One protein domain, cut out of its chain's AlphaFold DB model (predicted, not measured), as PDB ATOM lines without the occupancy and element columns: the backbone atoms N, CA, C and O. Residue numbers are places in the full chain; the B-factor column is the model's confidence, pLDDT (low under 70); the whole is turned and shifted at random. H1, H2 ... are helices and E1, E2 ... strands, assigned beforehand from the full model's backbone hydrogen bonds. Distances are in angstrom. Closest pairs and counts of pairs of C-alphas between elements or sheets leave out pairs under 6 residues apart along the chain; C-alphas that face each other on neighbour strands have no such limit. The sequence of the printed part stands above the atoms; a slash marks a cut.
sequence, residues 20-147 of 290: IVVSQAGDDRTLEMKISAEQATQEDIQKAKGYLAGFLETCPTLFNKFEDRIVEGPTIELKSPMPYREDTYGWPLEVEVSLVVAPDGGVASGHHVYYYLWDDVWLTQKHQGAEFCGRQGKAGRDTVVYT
ATOM      1  N   ILE A  20     111.942  93.569  67.739       50.84
ATOM      2  CA  ILE A  20     112.112  92.119  67.664       50.84
ATOM      3  C   ILE A  20     110.762  91.445  67.829       50.84
ATOM      4  O   ILE A  20     110.049  91.691  68.798       50.84
ATOM      5  N   VAL A  21     110.464  90.560  66.881       46.75
ATOM      6  CA  VAL A  21     109.252  89.752  66.861       46.75
ATOM      7  C   VAL A  21     109.386  88.568  67.823       46.75
ATOM      8  O   VAL A  21     110.380  87.827  67.805       46.75
ATOM      9  N   VAL A  22     108.377  88.394  68.672       47.44
ATOM     10  CA  VAL A  22     108.184  87.239  69.550       47.44
ATOM     11  C   VAL A  22     106.970  86.465  69.050       47.44
ATOM     12  O   VAL A  22     105.887  87.031  68.941       47.44
ATOM     13  N   SER A  23     107.164  85.183  68.740       41.94
ATOM     14  CA  SER A  23     106.091  84.258  68.359       41.94
ATOM     15  C   SER A  23     105.810  83.308  69.518       41.94
ATOM     16  O   SER A  23     106.741  82.719  70.073       41.94
ATOM     17  N   GLN A  24     104.541  83.152  69.885       42.88
ATOM     18  CA  GLN A  24     104.118  82.174  70.885       42.88
ATOM     19  C   GLN A  24     103.881  80.817  70.207       42.88
ATOM     20  O   GLN A  24     103.344  80.737  69.104       42.88
ATOM     21  N   ALA A  25     104.279  79.718  70.849       35.56
ATOM     22  CA  ALA A  25     103.983  78.389  70.327       35.56
ATOM     23  C   ALA A  25     102.464  78.127  70.390       35.56
ATOM     24  O   ALA A  25     101.913  77.966  71.477       35.56
ATOM     25  N   GLY A  26     101.804  78.077  69.228       38.53
ATOM     26  CA  GLY A  26     100.371  77.780  69.099       38.53
ATOM     27  C   GLY A  26      99.460  78.986  68.853       38.53
ATOM     28  O   GLY A  26      98.252  78.796  68.742       38.53
ATOM     29  N   ASP A  27     100.022  80.188  68.725       45.12
ATOM     30  CA  ASP A  27      99.288  81.417  68.425       45.12
ATOM     31  C   ASP A  27     100.099  82.227  67.399       45.12
ATOM     32  O   ASP A  27     101.260  82.551  67.645       45.12
ATOM     33  N   ASP A  28      99.521  82.525  66.232       43.81
ATOM     34  CA  ASP A  28     100.201  83.165  65.082       43.81
ATOM     35  C   ASP A  28     100.544  84.653  65.335       43.81
ATOM     36  O   ASP A  28     100.912  85.404  64.430       43.81
ATOM     37  N   ARG A  29     100.406  85.108  66.586       54.47
ATOM     38  CA  ARG A  29     100.611  86.489  67.005       54.47
ATOM     39  C   ARG A  29     102.095  86.807  67.138       54.47
ATOM     40  O   ARG A  29     102.824  86.228  67.942       54.47
ATOM     41  N   THR A  30     102.522  87.784  66.348       58.66
ATOM     42  CA  THR A  30     103.842  88.406  66.416       58.66
ATOM     43  C   THR A  30     103.783  89.632  67.318       58.66
ATOM     44  O   THR A  30     103.207  90.649  66.938       58.66
ATOM     45  N   LEU A  31     104.376  89.543  68.511       68.38
ATOM     46  CA  LEU A  31     104.526  90.681  69.420       68.38
ATOM     47  C   LEU A  31     105.849  91.393  69.146       68.38
ATOM     48  O   LEU A  31     106.899  90.750  69.114       68.38
ATOM     49  N   GLU A  32     105.811  92.711  68.974       73.25
ATOM     50  CA  GLU A  32     107.013  93.527  68.812       73.25
ATOM     51  C   GLU A  32     107.465  94.084  70.163       73.25
ATOM     52  O   GLU A  32     106.722  94.799  70.836       73.25
ATOM     53  N   MET A  33     108.699  93.765  70.557       80.12
ATOM     54  CA  MET A  33     109.342  94.364  71.723       80.12
ATOM     55  C   MET A  33     110.319  95.450  71.276       80.12
ATOM     56  O   MET A  33     111.250  95.181  70.509       80.12
ATOM     57  N   LYS A  34     110.112  96.666  71.782       82.25
ATOM     58  CA  LYS A  34     111.033  97.794  71.633       82.25
ATOM     59  C   LYS A  34     112.206  97.631  72.597       82.25
ATOM     60  O   LYS A  34     112.000  97.328  73.770       82.25
ATOM     61  N   ILE A  35     113.428  97.869  72.127       71.12
ATOM     62  CA  ILE A  35     114.625  97.857  72.976       71.12
ATOM     63  C   ILE A  35     115.058  99.297  73.259       71.12
ATOM     64  O   ILE A  35     115.508  99.994  72.352       71.12
ATOM     65  N   SER A  36     114.915  99.735  74.510       74.25
ATOM     66  CA  SER A  36     115.309 101.077  74.975       74.25
ATOM     67  C   SER A  36     116.441 101.056  75.998       74.25
ATOM     68  O   SER A  36     117.028 102.095  76.281       74.25
ATOM     69  N   ALA A  37     116.774  99.891  76.552       65.75
ATOM     70  CA  ALA A  37     117.972  99.716  77.362       65.75
ATOM     71  C   ALA A  37     119.230  99.839  76.480       65.75
ATOM     72  O   ALA A  37     119.512  98.957  75.669       65.75
ATOM     73  N   GLU A  38     119.996 100.920  76.659       52.12
ATOM     74  CA  GLU A  38     121.170 101.254  75.829       52.12
ATOM     75  C   GLU A  38     122.266 100.176  75.837       52.12
ATOM     76  O   GLU A  38     123.030 100.063  74.881       52.12
ATOM     77  N   GLN A  39     122.335  99.370  76.901       57.22
ATOM     78  CA  GLN A  39     123.355  98.335  77.100       57.22
ATOM     79  C   GLN A  39     122.794  96.905  77.038       57.22
ATOM     80  O   GLN A  39     123.482  95.966  77.434       57.22
ATOM     81  N   ALA A  40     121.561  96.711  76.554       53.88
ATOM     82  CA  ALA A  40     120.981  95.374  76.457       53.88
ATOM     83  C   ALA A  40     121.784  94.487  75.494       53.88
ATOM     84  O   ALA A  40     121.925  94.785  74.304       53.88
ATOM     85  N   THR A  41     122.283  93.362  76.001       65.94
ATOM     86  CA  THR A  41     122.974  92.366  75.183       65.94
ATOM     87  C   THR A  41     121.974  91.502  74.410       65.94
ATOM     88  O   THR A  41     120.776  91.463  74.696       65.94
ATOM     89  N   GLN A  42     122.460  90.741  73.425       61.41
ATOM     90  CA  GLN A  42     121.622  89.747  72.741       61.41
ATOM     91  C   GLN A  42     121.115  88.657  73.695       61.41
ATOM     92  O   GLN A  42     120.014  88.146  73.504       61.41
ATOM     93  N   GLU A  43     121.887  88.317  74.729       59.72
ATOM     94  CA  GLU A  43     121.457  87.374  75.759       59.72
ATOM     95  C   GLU A  43     120.298  87.950  76.583       59.72
ATOM     96  O   GLU A  43     119.295  87.264  76.783       59.72
ATOM     97  N   ASP A  44     120.381  89.223  76.975       65.19
ATOM     98  CA  ASP A  44     119.314  89.915  77.710       65.19
ATOM     99  C   ASP A  44     118.023  89.985  76.906       65.19
ATOM    100  O   ASP A  44     116.940  89.746  77.430       65.19
ATOM    101  N   ILE A  45     118.138  90.241  75.604       66.44
ATOM    102  CA  ILE A  45     117.005  90.230  74.684       66.44
ATOM    103  C   ILE A  45     116.347  88.844  74.646       66.44
ATOM    104  O   ILE A  45     115.121  88.752  74.704       66.44
ATOM    105  N   GLN A  46     117.118  87.754  74.554       65.75
ATOM    106  CA  GLN A  46     116.547  86.400  74.549       65.75
ATOM    107  C   GLN A  46     115.907  86.043  75.893       65.75
ATOM    108  O   GLN A  46     114.825  85.455  75.919       65.75
ATOM    109  N   LYS A  47     116.523  86.450  77.008       68.12
ATOM    110  CA  LYS A  47     115.941  86.305  78.346       68.12
ATOM    111  C   LYS A  47     114.628  87.080  78.469       68.12
ATOM    112  O   LYS A  47     113.625  86.497  78.866       68.12
ATOM    113  N   ALA A  48     114.590  88.333  78.015       68.69
ATOM    114  CA  ALA A  48     113.397  89.180  77.990       68.69
ATOM    115  C   ALA A  48     112.234  88.549  77.205       68.69
ATOM    116  O   ALA A  48     111.088  88.596  77.655       68.69
ATOM    117  N   LYS A  49     112.515  87.875  76.081       71.81
ATOM    118  CA  LYS A  49     111.499  87.074  75.372       71.81
ATOM    119  C   LYS A  49     110.960  85.930  76.228       71.81
ATOM    120  O   LYS A  49     109.759  85.674  76.214       71.81
ATOM    121  N   GLY A  50     111.835  85.250  76.968       71.12
ATOM    122  CA  GLY A  50     111.447  84.214  77.925       71.12
ATOM    123  C   GLY A  50     110.555  84.753  79.046       71.12
ATOM    124  O   GLY A  50     109.550  84.124  79.374       71.12
ATOM    125  N   TYR A  51     110.870  85.936  79.580       80.44
ATOM    126  CA  TYR A  51     110.074  86.595  80.625       80.44
ATOM    127  C   TYR A  51     108.674  86.927  80.106       80.44
ATOM    128  O   TYR A  51     107.673  86.610  80.749       80.44
ATOM    129  N   LEU A  52     108.599  87.489  78.894       79.44
ATOM    130  CA  LEU A  52     107.334  87.773  78.226       79.44
ATOM    131  C   LEU A  52     106.512  86.495  78.013       79.44
ATOM    132  O   LEU A  52     105.329  86.483  78.333       79.44
ATOM    133  N   ALA A  53     107.126  85.406  77.545       76.00
ATOM    134  CA  ALA A  53     106.429  84.132  77.360       76.00
ATOM    135  C   ALA A  53     105.822  83.597  78.673       76.00
ATOM    136  O   ALA A  53     104.650  83.216  78.690       76.00
ATOM    137  N   GLY A  54     106.569  83.637  79.783       75.69
ATOM    138  CA  GLY A  54     106.063  83.225  81.100       75.69
ATOM    139  C   GLY A  54     104.931  84.119  81.624       75.69
ATOM    140  O   GLY A  54     103.983  83.648  82.260       75.69
ATOM    141  N   PHE A  55     104.974  85.415  81.323       85.44
ATOM    142  CA  PHE A  55     103.869  86.320  81.624       85.44
ATOM    143  C   PHE A  55     102.612  85.997  80.815       85.44
ATOM    144  O   PHE A  55     101.537  85.913  81.402       85.44
ATOM    145  N   LEU A  56     102.727  85.750  79.508       83.69
ATOM    146  CA  LEU A  56     101.581  85.382  78.667       83.69
ATOM    147  C   LEU A  56     100.915  84.084  79.138       83.69
ATOM    148  O   LEU A  56      99.690  83.982  79.139       83.69
ATOM    149  N   GLU A  57     101.709  83.113  79.590       81.19
ATOM    150  CA  GLU A  57     101.195  81.868  80.168       81.19
ATOM    151  C   GLU A  57     100.423  82.116  81.474       81.19
ATOM    152  O   GLU A  57      99.376  81.515  81.719       81.19
ATOM    153  N   THR A  58     100.906  83.033  82.316       82.44
ATOM    154  CA  THR A  58     100.328  83.290  83.646       82.44
ATOM    155  C   THR A  58      99.309  84.424  83.714       82.44
ATOM    156  O   THR A  58      98.632  84.548  84.744       82.44
ATOM    157  N   CYS A  59      99.168  85.189  82.632       85.62
ATOM    158  CA  CYS A  59      98.145  86.197  82.367       85.62
ATOM    159  C   CYS A  59      97.469  85.932  80.999       85.62
ATOM    160  O   CYS A  59      97.496  86.774  80.098       85.62
ATOM    161  N   PRO A  60      96.809  84.773  80.813       79.81
ATOM    162  CA  PRO A  60      96.239  84.398  79.517       79.81
ATOM    163  C   PRO A  60      95.065  85.295  79.104       79.81
ATOM    164  O   PRO A  60      94.658  85.306  77.947       79.81
ATOM    165  N   THR A  61      94.475  86.040  80.039       79.25
ATOM    166  CA  THR A  61      93.328  86.921  79.790       79.25
ATOM    167  C   THR A  61      93.690  88.168  78.995       79.25
ATOM    168  O   THR A  61      92.803  88.695  78.319       79.25
ATOM    169  N   LEU A  62      94.958  88.595  79.037       76.75
ATOM    170  CA  LEU A  62      95.451  89.810  78.391       76.75
ATOM    171  C   LEU A  62      95.140  89.840  76.896       76.75
ATOM    172  O   LEU A  62      94.626  90.833  76.395       76.75
ATOM    173  N   PHE A  63      95.392  88.720  76.226       71.25
ATOM    174  CA  PHE A  63      95.235  88.581  74.782       71.25
ATOM    175  C   PHE A  63      94.083  87.659  74.381       71.25
ATOM    176  O   PHE A  63      93.811  87.504  73.203       71.25
ATOM    177  N   ASN A  64      93.378  87.033  75.325       70.56
ATOM    178  CA  ASN A  64      92.272  86.133  74.970       70.56
ATOM    179  C   ASN A  64      90.898  86.695  75.320       70.56
ATOM    180  O   ASN A  64      89.954  86.549  74.554       70.56
ATOM    181  N   LYS A  65      90.748  87.294  76.505       70.94
ATOM    182  CA  LYS A  65      89.425  87.678  77.025       70.94
ATOM    183  C   LYS A  65      89.126  89.160  76.846       70.94
ATOM    184  O   LYS A  65      87.964  89.534  76.710       70.94
ATOM    185  N   PHE A  66      90.161  89.990  76.910       74.19
ATOM    186  CA  PHE A  66      90.020  91.440  76.978       74.19
ATOM    187  C   PHE A  66      90.693  92.168  75.813       74.19
ATOM    188  O   PHE A  66      90.788  93.387  75.869       74.19
ATOM    189  N   GLU A  67      91.118  91.459  74.765       76.38
ATOM    190  CA  GLU A  67      91.790  92.050  73.598       76.38
ATOM    191  C   GLU A  67      90.946  93.173  72.972       76.38
ATOM    192  O   GLU A  67      91.406  94.308  72.887       76.38
ATOM    193  N   ASP A  68      89.657  92.923  72.719       82.06
ATOM    194  CA  ASP A  68      88.707  93.930  72.208       82.06
ATOM    195  C   ASP A  68      88.416  95.085  73.188       82.06
ATOM    196  O   ASP A  68      87.696  96.031  72.868       82.06
ATOM    197  N   ARG A  69      88.911  94.994  74.427       82.88
ATOM    198  CA  ARG A  69      88.765  96.018  75.469       82.88
ATOM    199  C   ARG A  69      90.038  96.833  75.657       82.88
ATOM    200  O   ARG A  69      90.026  97.748  76.476       82.88
ATOM    201  N   ILE A  70      91.111  96.534  74.933       84.50
ATOM    202  CA  ILE A  70      92.337  97.327  74.935       84.50
ATOM    203  C   ILE A  70      92.198  98.386  73.843       84.50
ATOM    204  O   ILE A  70      92.086  98.067  72.665       84.50
ATOM    205  N   VAL A  71      92.164  99.658  74.239       85.56
ATOM    206  CA  VAL A  71      92.024 100.782  73.296       85.56
ATOM    207  C   VAL A  71      93.374 101.305  72.818       85.56
ATOM    208  O   VAL A  71      93.458 101.867  71.731       85.56
ATOM    209  N   GLU A  72      94.428 101.095  73.609       83.12
ATOM    210  CA  GLU A  72      95.807 101.418  73.246       83.12
ATOM    211  C   GLU A  72      96.761 100.346  73.782       83.12
ATOM    212  O   GLU A  72      96.661  99.930  74.942       83.12
ATOM    213  N   GLY A  73      97.711  99.931  72.941       80.19
ATOM    214  CA  GLY A  73      98.656  98.861  73.248       80.19
ATOM    215  C   GLY A  73      98.095  97.460  72.957       80.19
ATOM    216  O   GLY A  73      97.130  97.331  72.206       80.19
ATOM    217  N   PRO A  74      98.698  96.403  73.522       83.62
ATOM    218  CA  PRO A  74      99.811  96.453  74.466       83.62
ATOM    219  C   PRO A  74     101.131  96.839  73.794       83.62
ATOM    220  O   PRO A  74     101.506  96.292  72.761       83.62
ATOM    221  N   THR A  75     101.849  97.778  74.404       87.00
ATOM    222  CA  THR A  75     103.231  98.104  74.042       87.00
ATOM    223  C   THR A  75     104.183  97.348  74.955       87.00
ATOM    224  O   THR A  75     103.924  97.206  76.152       87.00
ATOM    225  N   ILE A  76     105.269  96.836  74.379       86.12
ATOM    226  CA  ILE A  76     106.249  96.014  75.089       86.12
ATOM    227  C   ILE A  76     107.622  96.651  74.918       86.12
ATOM    228  O   ILE A  76     108.064  96.890  73.792       86.12
ATOM    229  N   GLU A  77     108.305  96.921  76.025       85.50
ATOM    230  CA  GLU A  77     109.595  97.607  76.025       85.50
ATOM    231  C   GLU A  77     110.587  96.941  76.984       85.50
ATOM    232  O   GLU A  77     110.291  96.768  78.161       85.50
ATOM    233  N   LEU A  78     111.783  96.599  76.492       77.94
ATOM    234  CA  LEU A  78     112.936  96.247  77.324       77.94
ATOM    235  C   LEU A  78     113.682  97.530  77.697       77.94
ATOM    236  O   LEU A  78     114.210  98.220  76.818       77.94
ATOM    237  N   LYS A  79     113.756  97.836  78.990       77.81
ATOM    238  CA  LYS A  79     114.359  99.069  79.506       77.81
ATOM    239  C   LYS A  79     115.159  98.837  80.783       77.81
ATOM    240  O   LYS A  79     115.092  97.771  81.396       77.81
ATOM    241  N   SER A  80     115.924  99.855  81.171       73.56
ATOM    242  CA  SER A  80     116.521  99.910  82.503       73.56
ATOM    243  C   SER A  80     115.415  99.931  83.564       73.56
ATOM    244  O   SER A  80     114.375 100.565  83.343       73.56
ATOM    245  N   PRO A  81     115.614  99.248  84.701       61.03
ATOM    246  CA  PRO A  81     114.632  99.202  85.771       61.03
ATOM    247  C   PRO A  81     114.365 100.606  86.324       61.03
ATOM    248  O   PRO A  81     115.232 101.482  86.304       61.03
ATOM    249  N   MET A  82     113.173 100.827  86.881       62.25
ATOM    250  CA  MET A  82     113.025 101.975  87.782       62.25
ATOM    251  C   MET A  82     113.894 101.749  89.032       62.25
ATOM    252  O   MET A  82     113.867 100.631  89.554       62.25
ATOM    253  N   PRO A  83     114.565 102.784  89.582       55.50
ATOM    254  CA  PRO A  83     115.479 102.629  90.722       55.50
ATOM    255  C   PRO A  83     114.879 101.853  91.902       55.50
ATOM    256  O   PRO A  83     115.499 100.949  92.446       55.50
ATOM    257  N   TYR A  84     113.605 102.101  92.227       57.69
ATOM    258  CA  TYR A  84     112.902 101.353  93.274       57.69
ATOM    259  C   TYR A  84     112.852  99.830  93.033       57.69
ATOM    260  O   TYR A  84     112.922  99.060  93.991       57.69
ATOM    261  N   ARG A  85     112.694  99.373  91.783       68.50
ATOM    262  CA  ARG A  85     112.629  97.938  91.457       68.50
ATOM    263  C   ARG A  85     114.001  97.287  91.452       68.50
ATOM    264  O   ARG A  85     114.111  96.147  91.897       68.50
ATOM    265  N   GLU A  86     115.021  98.015  91.016       54.25
ATOM    266  CA  GLU A  86     116.412  97.605  91.194       54.25
ATOM    267  C   GLU A  86     116.723  97.419  92.688       54.25
ATOM    268  O   GLU A  86     117.123  96.335  93.100       54.25
ATOM    269  N   ASP A  87     116.397  98.407  93.526       47.34
ATOM    270  CA  ASP A  87     116.642  98.359  94.974       47.34
ATOM    271  C   ASP A  87     115.840  97.263  95.695       47.34
ATOM    272  O   ASP A  87     116.333  96.621  96.624       47.34
ATOM    273  N   THR A  88     114.576  97.067  95.308       52.88
ATOM    274  CA  THR A  88     113.651  96.166  96.019       52.88
ATOM    275  C   THR A  88     113.791  94.718  95.569       52.88
ATOM    276  O   THR A  88     113.693  93.807  96.391       52.88
ATOM    277  N   TYR A  89     113.986  94.496  94.269       58.59
ATOM    278  CA  TYR A  89     113.944  93.166  93.666       58.59
ATOM    279  C   TYR A  89     115.271  92.750  93.018       58.59
ATOM    280  O   TYR A  89     115.405  91.594  92.621       58.59
ATOM    281  N   GLY A  90     116.260  93.644  92.935       56.41
ATOM    282  CA  GLY A  90     117.569  93.357  92.344       56.41
ATOM    283  C   GLY A  90     117.540  93.228  90.824       56.41
ATOM    284  O   GLY A  90     118.370  92.515  90.269       56.41
ATOM    285  N   TRP A  91     116.558  93.837  90.153       70.06
ATOM    286  CA  TRP A  91     116.393  93.718  88.705       70.06
ATOM    287  C   TRP A  91     117.428  94.585  87.980       70.06
ATOM    288  O   TRP A  91     117.379  95.792  88.163       70.06
ATOM    289  N   PRO A  92     118.327  94.029  87.145       60.00
ATOM    290  CA  PRO A  92     119.254  94.805  86.315       60.00
ATOM    291  C   PRO A  92     118.615  95.358  85.030       60.00
ATOM    292  O   PRO A  92     119.125  96.300  84.432       60.00
ATOM    293  N   LEU A  93     117.510  94.756  84.581       69.94
ATOM    294  CA  LEU A  93     116.732  95.112  83.390       69.94
ATOM    295  C   LEU A  93     115.270  94.754  83.648       69.94
ATOM    296  O   LEU A  93     114.985  93.903  84.487       69.94
ATOM    297  N   GLU A  94     114.340  95.343  82.908       80.75
ATOM    298  CA  GLU A  94     112.931  94.965  82.991       80.75
ATOM    299  C   GLU A  94     112.251  95.005  81.628       80.75
ATOM    300  O   GLU A  94     112.543  95.861  80.788       80.75
ATOM    301  N   VAL A  95     111.306  94.092  81.424       83.38
ATOM    302  CA  VAL A  95     110.319  94.227  80.353       83.38
ATOM    303  C   VAL A  95     109.109  94.939  80.943       83.38
ATOM    304  O   VAL A  95     108.551  94.486  81.939       83.38
ATOM    305  N   GLU A  96     108.694  96.051  80.348       90.12
ATOM    306  CA  GLU A  96     107.415  96.693  80.637       90.12
ATOM    307  C   GLU A  96     106.399  96.299  79.568       90.12
ATOM    308  O   GLU A  96     106.662  96.421  78.373       90.12
ATOM    309  N   VAL A  97     105.222  95.858  80.006       87.94
ATOM    310  CA  VAL A  97     104.031  95.743  79.165       87.94
ATOM    311  C   VAL A  97     103.047  96.806  79.626       87.94
ATOM    312  O   VAL A  97     102.624  96.794  80.785       87.94
ATOM    313  N   SER A  98     102.673  97.722  78.735       88.69
ATOM    314  CA  SER A  98     101.731  98.797  79.049       88.69
ATOM    315  C   SER A  98     100.540  98.812  78.099       88.69
ATOM    316  O   SER A  98     100.674  98.525  76.909       88.69
ATOM    317  N   LEU A  99      99.361  99.113  78.634       86.31
ATOM    318  CA  LEU A  99      98.115  99.173  77.872       86.31
ATOM    319  C   LEU A  99      97.099 100.108  78.521       86.31
ATOM    320  O   LEU A  99      97.181 100.415  79.717       86.31
ATOM    321  N   VAL A 100      96.095 100.495  77.739       85.94
ATOM    322  CA  VAL A 100      94.935 101.261  78.203       85.94
ATOM    323  C   VAL A 100      93.666 100.458  77.963       85.94
ATOM    324  O   VAL A 100      93.394 100.016  76.847       85.94
ATOM    325  N   VAL A 101      92.872 100.280  79.018       81.69
ATOM    326  CA  VAL A 101      91.594  99.564  78.945       81.69
ATOM    327  C   VAL A 101      90.455 100.538  78.654       81.69
ATOM    328  O   VAL A 101      90.370 101.611  79.253       81.69
ATOM    329  N   ALA A 102      89.537 100.136  77.777       83.62
ATOM    330  CA  ALA A 102      88.329 100.869  77.433       83.62
ATOM    331  C   ALA A 102      87.528 101.282  78.688       83.62
ATOM    332  O   ALA A 102      87.482 100.532  79.672       83.62
ATOM    333  N   PRO A 103      86.827 102.430  78.672       83.38
ATOM    334  CA  PRO A 103      85.966 102.857  79.779       83.38
ATOM    335  C   PRO A 103      84.854 101.863  80.156       83.38
ATOM    336  O   PRO A 103      84.358 101.896  81.278       83.38
ATOM    337  N   ASP A 104      84.465 100.972  79.245       80.69
ATOM    338  CA  ASP A 104      83.455  99.929  79.443       80.69
ATOM    339  C   ASP A 104      84.060  98.510  79.526       80.69
ATOM    340  O   ASP A 104      83.346  97.516  79.405       80.69
ATOM    341  N   GLY A 105      85.375  98.396  79.759       72.88
ATOM    342  CA  GLY A 105      86.121  97.130  79.770       72.88
ATOM    343  C   GLY A 105      85.757  96.144  80.890       72.88
ATOM    344  O   GLY A 105      86.222  95.004  80.895       72.88
ATOM    345  N   GLY A 106      84.912  96.558  81.835       80.38
ATOM    346  CA  GLY A 106      84.485  95.794  83.006       80.38
ATOM    347  C   GLY A 106      85.557  95.731  84.095       80.38
ATOM    348  O   GLY A 106      85.353  96.254  85.188       80.38
ATOM    349  N   VAL A 107      86.700  95.111  83.796       79.38
ATOM    350  CA  VAL A 107      87.861  95.021  84.696       79.38
ATOM    351  C   VAL A 107      88.898  96.054  84.276       79.38
ATOM    352  O   VAL A 107      89.201  96.167  83.095       79.38
ATOM    353  N   ALA A 108      89.440  96.804  85.240       74.06
ATOM    354  CA  ALA A 108      90.406  97.882  84.993       74.06
ATOM    355  C   ALA A 108      89.915  98.974  84.014       74.06
ATOM    356  O   ALA A 108      90.726  99.671  83.413       74.06
ATOM    357  N   SER A 109      88.597  99.154  83.871       78.94
ATOM    358  CA  SER A 109      87.991 100.108  82.934       78.94
ATOM    359  C   SER A 109      88.591 101.514  83.016       78.94
ATOM    360  O   SER A 109      88.657 102.109  84.094       78.94
ATOM    361  N   GLY A 110      89.011 102.066  81.876       79.12
ATOM    362  CA  GLY A 110      89.599 103.406  81.780       79.12
ATOM    363  C   GLY A 110      90.970 103.555  82.448       79.12
ATOM    364  O   GLY A 110      91.438 104.677  82.625       79.12
ATOM    365  N   HIS A 111      91.603 102.462  82.883       80.19
ATOM    366  CA  HIS A 111      92.903 102.516  83.541       80.19
ATOM    367  C   HIS A 111      94.038 102.270  82.549       80.19
ATOM    368  O   HIS A 111      93.972 101.390  81.695       80.19
ATOM    369  N   HIS A 112      95.129 103.001  82.768       83.94
ATOM    370  CA  HIS A 112      96.452 102.623  82.289       83.94
ATOM    371  C   HIS A 112      96.995 101.536  83.215       83.94
ATOM    372  O   HIS A 112      97.065 101.739  84.444       83.94
ATOM    373  N   VAL A 113      97.329 100.392  82.627       83.88
ATOM    374  CA  VAL A 113      97.830  99.207  83.319       83.88
ATOM    375  C   VAL A 113      99.255  98.941  82.860       83.88
ATOM    376  O   VAL A 113      99.538  98.942  81.665       83.88
ATOM    377  N   TYR A 114     100.128  98.711  83.837       85.94
ATOM    378  CA  TYR A 114     101.539  98.424  83.627       85.94
ATOM    379  C   TYR A 114     101.881  97.108  84.311       85.94
ATOM    380  O   TYR A 114     101.518  96.891  85.479       85.94
ATOM    381  N   TYR A 115     102.590  96.259  83.583       88.44
ATOM    382  CA  TYR A 115     103.220  95.052  84.091       88.44
ATOM    383  C   TYR A 115     104.719  95.184  83.903       88.44
ATOM    384  O   TYR A 115     105.178  95.612  82.848       88.44
ATOM    385  N   TYR A 116     105.467  94.801  84.925       88.88
ATOM    386  CA  TYR A 116     106.922  94.804  84.908       88.88
ATOM    387  C   TYR A 116     107.388  93.375  85.110       88.88
ATOM    388  O   TYR A 116     106.905  92.719  86.032       88.88
ATOM    389  N   LEU A 117     108.265  92.888  84.240       86.00
ATOM    390  CA  LEU A 117     108.667  91.491  84.183       86.00
ATOM    391  C   LEU A 117     110.184  91.374  84.274       86.00
ATOM    392  O   LEU A 117     110.910  92.086  83.572       86.00
ATOM    393  N   TRP A 118     110.640  90.414  85.067       79.75
ATOM    394  CA  TRP A 118     112.032  90.005  85.121       79.75
ATOM    395  C   TRP A 118     112.157  88.581  85.668       79.75
ATOM    396  O   TRP A 118     111.527  88.229  86.664       79.75
ATOM    397  N   ASP A 119     112.987  87.776  85.007       77.38
ATOM    398  CA  ASP A 119     113.176  86.353  85.294       77.38
ATOM    399  C   ASP A 119     111.854  85.572  85.322       77.38
ATOM    400  O   ASP A 119     111.124  85.529  84.326       77.38
ATOM    401  N   ASP A 120     111.531  84.943  86.446       72.88
ATOM    402  CA  ASP A 120     110.309  84.185  86.639       72.88
ATOM    403  C   ASP A 120     109.207  85.003  87.323       72.88
ATOM    404  O   ASP A 120     108.182  84.427  87.690       72.88
ATOM    405  N   VAL A 121     109.353  86.324  87.446       78.00
ATOM    406  CA  VAL A 121     108.415  87.200  88.155       78.00
ATOM    407  C   VAL A 121     107.841  88.278  87.245       78.00
ATOM    408  O   VAL A 121     108.534  88.887  86.431       78.00
ATOM    409  N   TRP A 122     106.563  88.590  87.454       85.25
ATOM    410  CA  TRP A 122     106.001  89.868  87.038       85.25
ATOM    411  C   TRP A 122     105.248  90.555  88.173       85.25
ATOM    412  O   TRP A 122     104.735  89.913  89.092       85.25
ATOM    413  N   LEU A 123     105.178  91.883  88.109       84.38
ATOM    414  CA  LEU A 123     104.456  92.700  89.075       84.38
ATOM    415  C   LEU A 123     103.584  93.758  88.409       84.38
ATOM    416  O   LEU A 123     103.844  94.208  87.294       84.38
ATOM    417  N   THR A 124     102.564  94.199  89.138       79.75
ATOM    418  CA  THR A 124     101.743  95.357  88.779       79.75
ATOM    419  C   THR A 124     101.414  96.192  90.014       79.75
ATOM    420  O   THR A 124     101.172  95.658  91.100       79.75
ATOM    421  N   GLN A 125     101.399  97.516  89.849       65.62
ATOM    422  CA  GLN A 125     101.202  98.484  90.938       65.62
ATOM    423  C   GLN A 125      99.720  98.751  91.249       65.62
ATOM    424  O   GLN A 125      99.386  99.410  92.233       65.62
ATOM    425  N   LYS A 126      98.806  98.258  90.404       69.62
ATOM    426  CA  LYS A 126      97.359  98.414  90.574       69.62
ATOM    427  C   LYS A 126      96.714  97.055  90.767       69.62
ATOM    428  O   LYS A 126      96.890  96.162  89.943       69.62
ATOM    429  N   HIS A 127      95.896  96.920  91.810       74.06
ATOM    430  CA  HIS A 127      95.129  95.694  92.045       74.06
ATOM    431  C   HIS A 127      94.256  95.323  90.833       74.06
ATOM    432  O   HIS A 127      94.139  94.143  90.520       74.06
ATOM    433  N   GLN A 128      93.749  96.313  90.087       79.19
ATOM    434  CA  GLN A 128      92.985  96.080  88.862       79.19
ATOM    435  C   GLN A 128      93.813  95.426  87.749       79.19
ATOM    436  O   GLN A 128      93.265  94.645  86.980       79.19
ATOM    437  N   GLY A 129      95.119  95.703  87.660       82.81
ATOM    438  CA  GLY A 129      96.000  95.015  86.712       82.81
ATOM    439  C   GLY A 129      96.148  93.533  87.055       82.81
ATOM    440  O   GLY A 129      96.105  92.671  86.184       82.81
ATOM    441  N   ALA A 130      96.225  93.204  88.345       84.06
ATOM    442  CA  ALA A 130      96.260  91.812  88.779       84.06
ATOM    443  C   ALA A 130      94.928  91.104  88.483       84.06
ATOM    444  O   ALA A 130      94.929  90.007  87.924       84.06
ATOM    445  N   GLU A 131      93.799  91.750  88.787       84.12
ATOM    446  CA  GLU A 131      92.460  91.226  88.486       84.12
ATOM    447  C   GLU A 131      92.237  91.028  86.987       84.12
ATOM    448  O   GLU A 131      91.622  90.041  86.578       84.12
ATOM    449  N   PHE A 132      92.787  91.919  86.159       84.50
ATOM    450  CA  PHE A 132      92.765  91.792  84.706       84.50
ATOM    451  C   PHE A 132      93.429  90.489  84.249       84.50
ATOM    452  O   PHE A 132      92.899  89.808  83.373       84.50
ATOM    453  N   CYS A 133      94.513  90.080  84.915       85.69
ATOM    454  CA  CYS A 133      95.188  88.790  84.743       85.69
ATOM    455  C   CYS A 133      94.528  87.609  85.488       85.69
ATOM    456  O   CYS A 133      95.104  86.522  85.552       85.69
ATOM    457  N   GLY A 134      93.352  87.795  86.098       85.25
ATOM    458  CA  GLY A 134      92.683  86.769  86.908       85.25
ATOM    459  C   GLY A 134      93.391  86.459  88.232       85.25
ATOM    460  O   GLY A 134      93.179  85.396  88.815       85.25
ATOM    461  N   ARG A 135      94.253  87.363  88.709       85.06
ATOM    462  CA  ARG A 135      94.991  87.253  89.973       85.06
ATOM    463  C   ARG A 135      94.339  88.120  91.046       85.06
ATOM    464  O   ARG A 135      93.709  89.130  90.754       85.06
ATOM    465  N   GLN A 136      94.517  87.741  92.310       79.50
ATOM    466  CA  GLN A 136      94.048  88.563  93.422       79.50
ATOM    467  C   GLN A 136      94.991  89.755  93.617       79.50
ATOM    468  O   GLN A 136      96.150  89.584  93.999       79.50
ATOM    469  N   GLY A 137      94.493  90.962  93.357       72.50
ATOM    470  CA  GLY A 137      95.257  92.185  93.556       72.50
ATOM    471  C   GLY A 137      95.425  92.560  95.030       72.50
ATOM    472  O   GLY A 137      94.564  92.300  95.872       72.50
ATOM    473  N   LYS A 138      96.546  93.208  95.351       62.50
ATOM    474  CA  LYS A 138      96.819  93.812  96.661       62.50
ATOM    475  C   LYS A 138      96.598  95.323  96.571       62.50
ATOM    476  O   LYS A 138      97.269  96.007  95.809       62.50
ATOM    477  N   ALA A 139      95.659  95.864  97.344       63.91
ATOM    478  CA  ALA A 139      95.461  97.311  97.406       63.91
ATOM    479  C   ALA A 139      96.641  97.997  98.124       63.91
ATOM    480  O   ALA A 139      97.118  97.501  99.145       63.91
ATOM    481  N   GLY A 140      97.102  99.134  97.593       55.81
ATOM    482  CA  GLY A 140      98.132  99.977  98.217       55.81
ATOM    483  C   GLY A 140      99.574  99.460  98.133       55.81
ATOM    484  O   GLY A 140     100.448 100.050  98.761       55.81
ATOM    485  N   ARG A 141      99.838  98.373  97.397       60.88
ATOM    486  CA  ARG A 141     101.186  97.834  97.152       60.88
ATOM    487  C   ARG A 141     101.228  96.999  95.877       60.88
ATOM    488  O   ARG A 141     100.181  96.592  95.376       60.88
ATOM    489  N   ASP A 142     102.431  96.672  95.424       65.81
ATOM    490  CA  ASP A 142     102.638  95.803  94.269       65.81
ATOM    491  C   ASP A 142     101.987  94.427  94.465       65.81
ATOM    492  O   ASP A 142     102.055  93.798  95.531       65.81
ATOM    493  N   THR A 143     101.360  93.938  93.399       70.00
ATOM    494  CA  THR A 143     100.988  92.531  93.280       70.00
ATOM    495  C   THR A 143     102.073  91.825  92.488       70.00
ATOM    496  O   THR A 143     102.279  92.157  91.328       70.00
ATOM    497  N   VAL A 144     102.748  90.874  93.130       76.81
ATOM    498  CA  VAL A 144     103.848  90.082  92.567       76.81
ATOM    499  C   VAL A 144     103.329  88.686  92.235       76.81
ATOM    500  O   VAL A 144     102.607  88.097  93.044       76.81
ATOM    501  N   VAL A 145     103.682  88.166  91.063       77.56
ATOM    502  CA  VAL A 145     103.247  86.861  90.558       77.56
ATOM    503  C   VAL A 145     104.442  86.106  89.986       77.56
ATOM    504  O   VAL A 145     105.186  86.639  89.168       77.56
ATOM    505  N   TYR A 146     104.587  84.844  90.392       75.75
ATOM    506  CA  TYR A 146     105.634  83.945  89.914       75.75
ATOM    507  C   TYR A 146     105.109  83.064  88.779       75.75
ATOM    508  O   TYR A 146     104.074  82.403  88.903       75.75
ATOM    509  N   THR A 147     105.840  83.047  87.673       69.81
ATOM    510  CA  THR A 147     105.508  82.350  86.425       69.81
ATOM    511  C   THR A 147     105.846  80.861  86.464       69.81
ATOM    512  O   THR A 147     105.156  80.067  85.833       69.81
TER     513      THR A 147
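What this domain is: This is residues 20 to 147 of the 290 residues of an uncharacterized protein of Marinobacter subterrani (UniProt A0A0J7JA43). What shape does the model show? A sheet of seven strands, twisted and curled like part of a barrel, wraps round one long helix, H1, while H4 sits beside the strands and the short H2 and H3 only graze the sheet. What is it made of? The printed part has 128 residues, with four named helices and seven named strands in the order E1, E2, H1, H2, E3, H3, E4, E5, E6, H4, E7; its class is mixed, helices and strands. The mixed sheet runs E1, E2, E3, E4, E5, E6, E7. How large is it? It is compact, with a radius of gyration of the C-alphas of 14.0 A and spans of 40 by 36 by 22 A.

Where its parts are: Where do the first elements lie? E1, residues 20 to 24, begins at C-alpha 20 (112.112, 92.119, 67.664), and E2 takes residues 27 to 35, 22.9 A long. H1, residues 42 to 58, runs 24.8 A from C-alpha 42 at (121.622, 89.747, 72.741), and H2 is residues 61 to 64. What follows? E3 is residues 70 to 79, 22.6 A; H3 is residues 83 to 89; E4 is residues 94 to 101, 22.2 A; and E5 is residues 112 to 118, 20.2 A. E6, residues 121 to 124, and H4, residues 127 to 132, come before E7, residues 143 to 146, which ends at C-alpha 146 (105.634, 83.945, 89.914).

How they stand to each other: How do the strands pair? E1 and E2 form an antiparallel hairpin, with N 22 and O 31 at 2.8 A; E2 and E3 are parallel, with N 34 and O 76 at 2.9 A, in a strand-helix-strand unit, two parallel neighbour strands with H1 and H2 between, whose crossover is left-handed. E3 and E4 are antiparallel, N 96 and O 77 at 2.8 A. E4, E5 and E6 form a meander, each strand the antiparallel neighbour of the one before, with N 115 and O 97 at 2.8 A and N 123 and O 116 at 2.8 A; E6 and E7 are antiparallel, N 145 and O 122 at 2.8 A. Where are the helices? The sheet curls round H1, whose closest C-alphas to E5 are those of Tyr 51 and Trp 118, 6.0 A apart. H4 is at the sheet's level, at a height of 2.2 A, with the C-alphas of Val 113 in E5 and Gly 129 5.7 A apart. Are their backbones in range? Every O i to N i+4 pair is within hydrogen-bond range in H1, H3 and H4, and H2 is too short for such a pair.

The domain as a whole: How far does it reach? The two C-alphas farthest apart are those of Thr 41 and Asp 104, 40.5 A. Is it whole? The printed part has no cut, and no link is long. Where is confidence low? The mean pLDDT of the printed part is 72.5, and 44 residues are under 70, among them residues 20 to 31, 37 to 48 and 81 to 90.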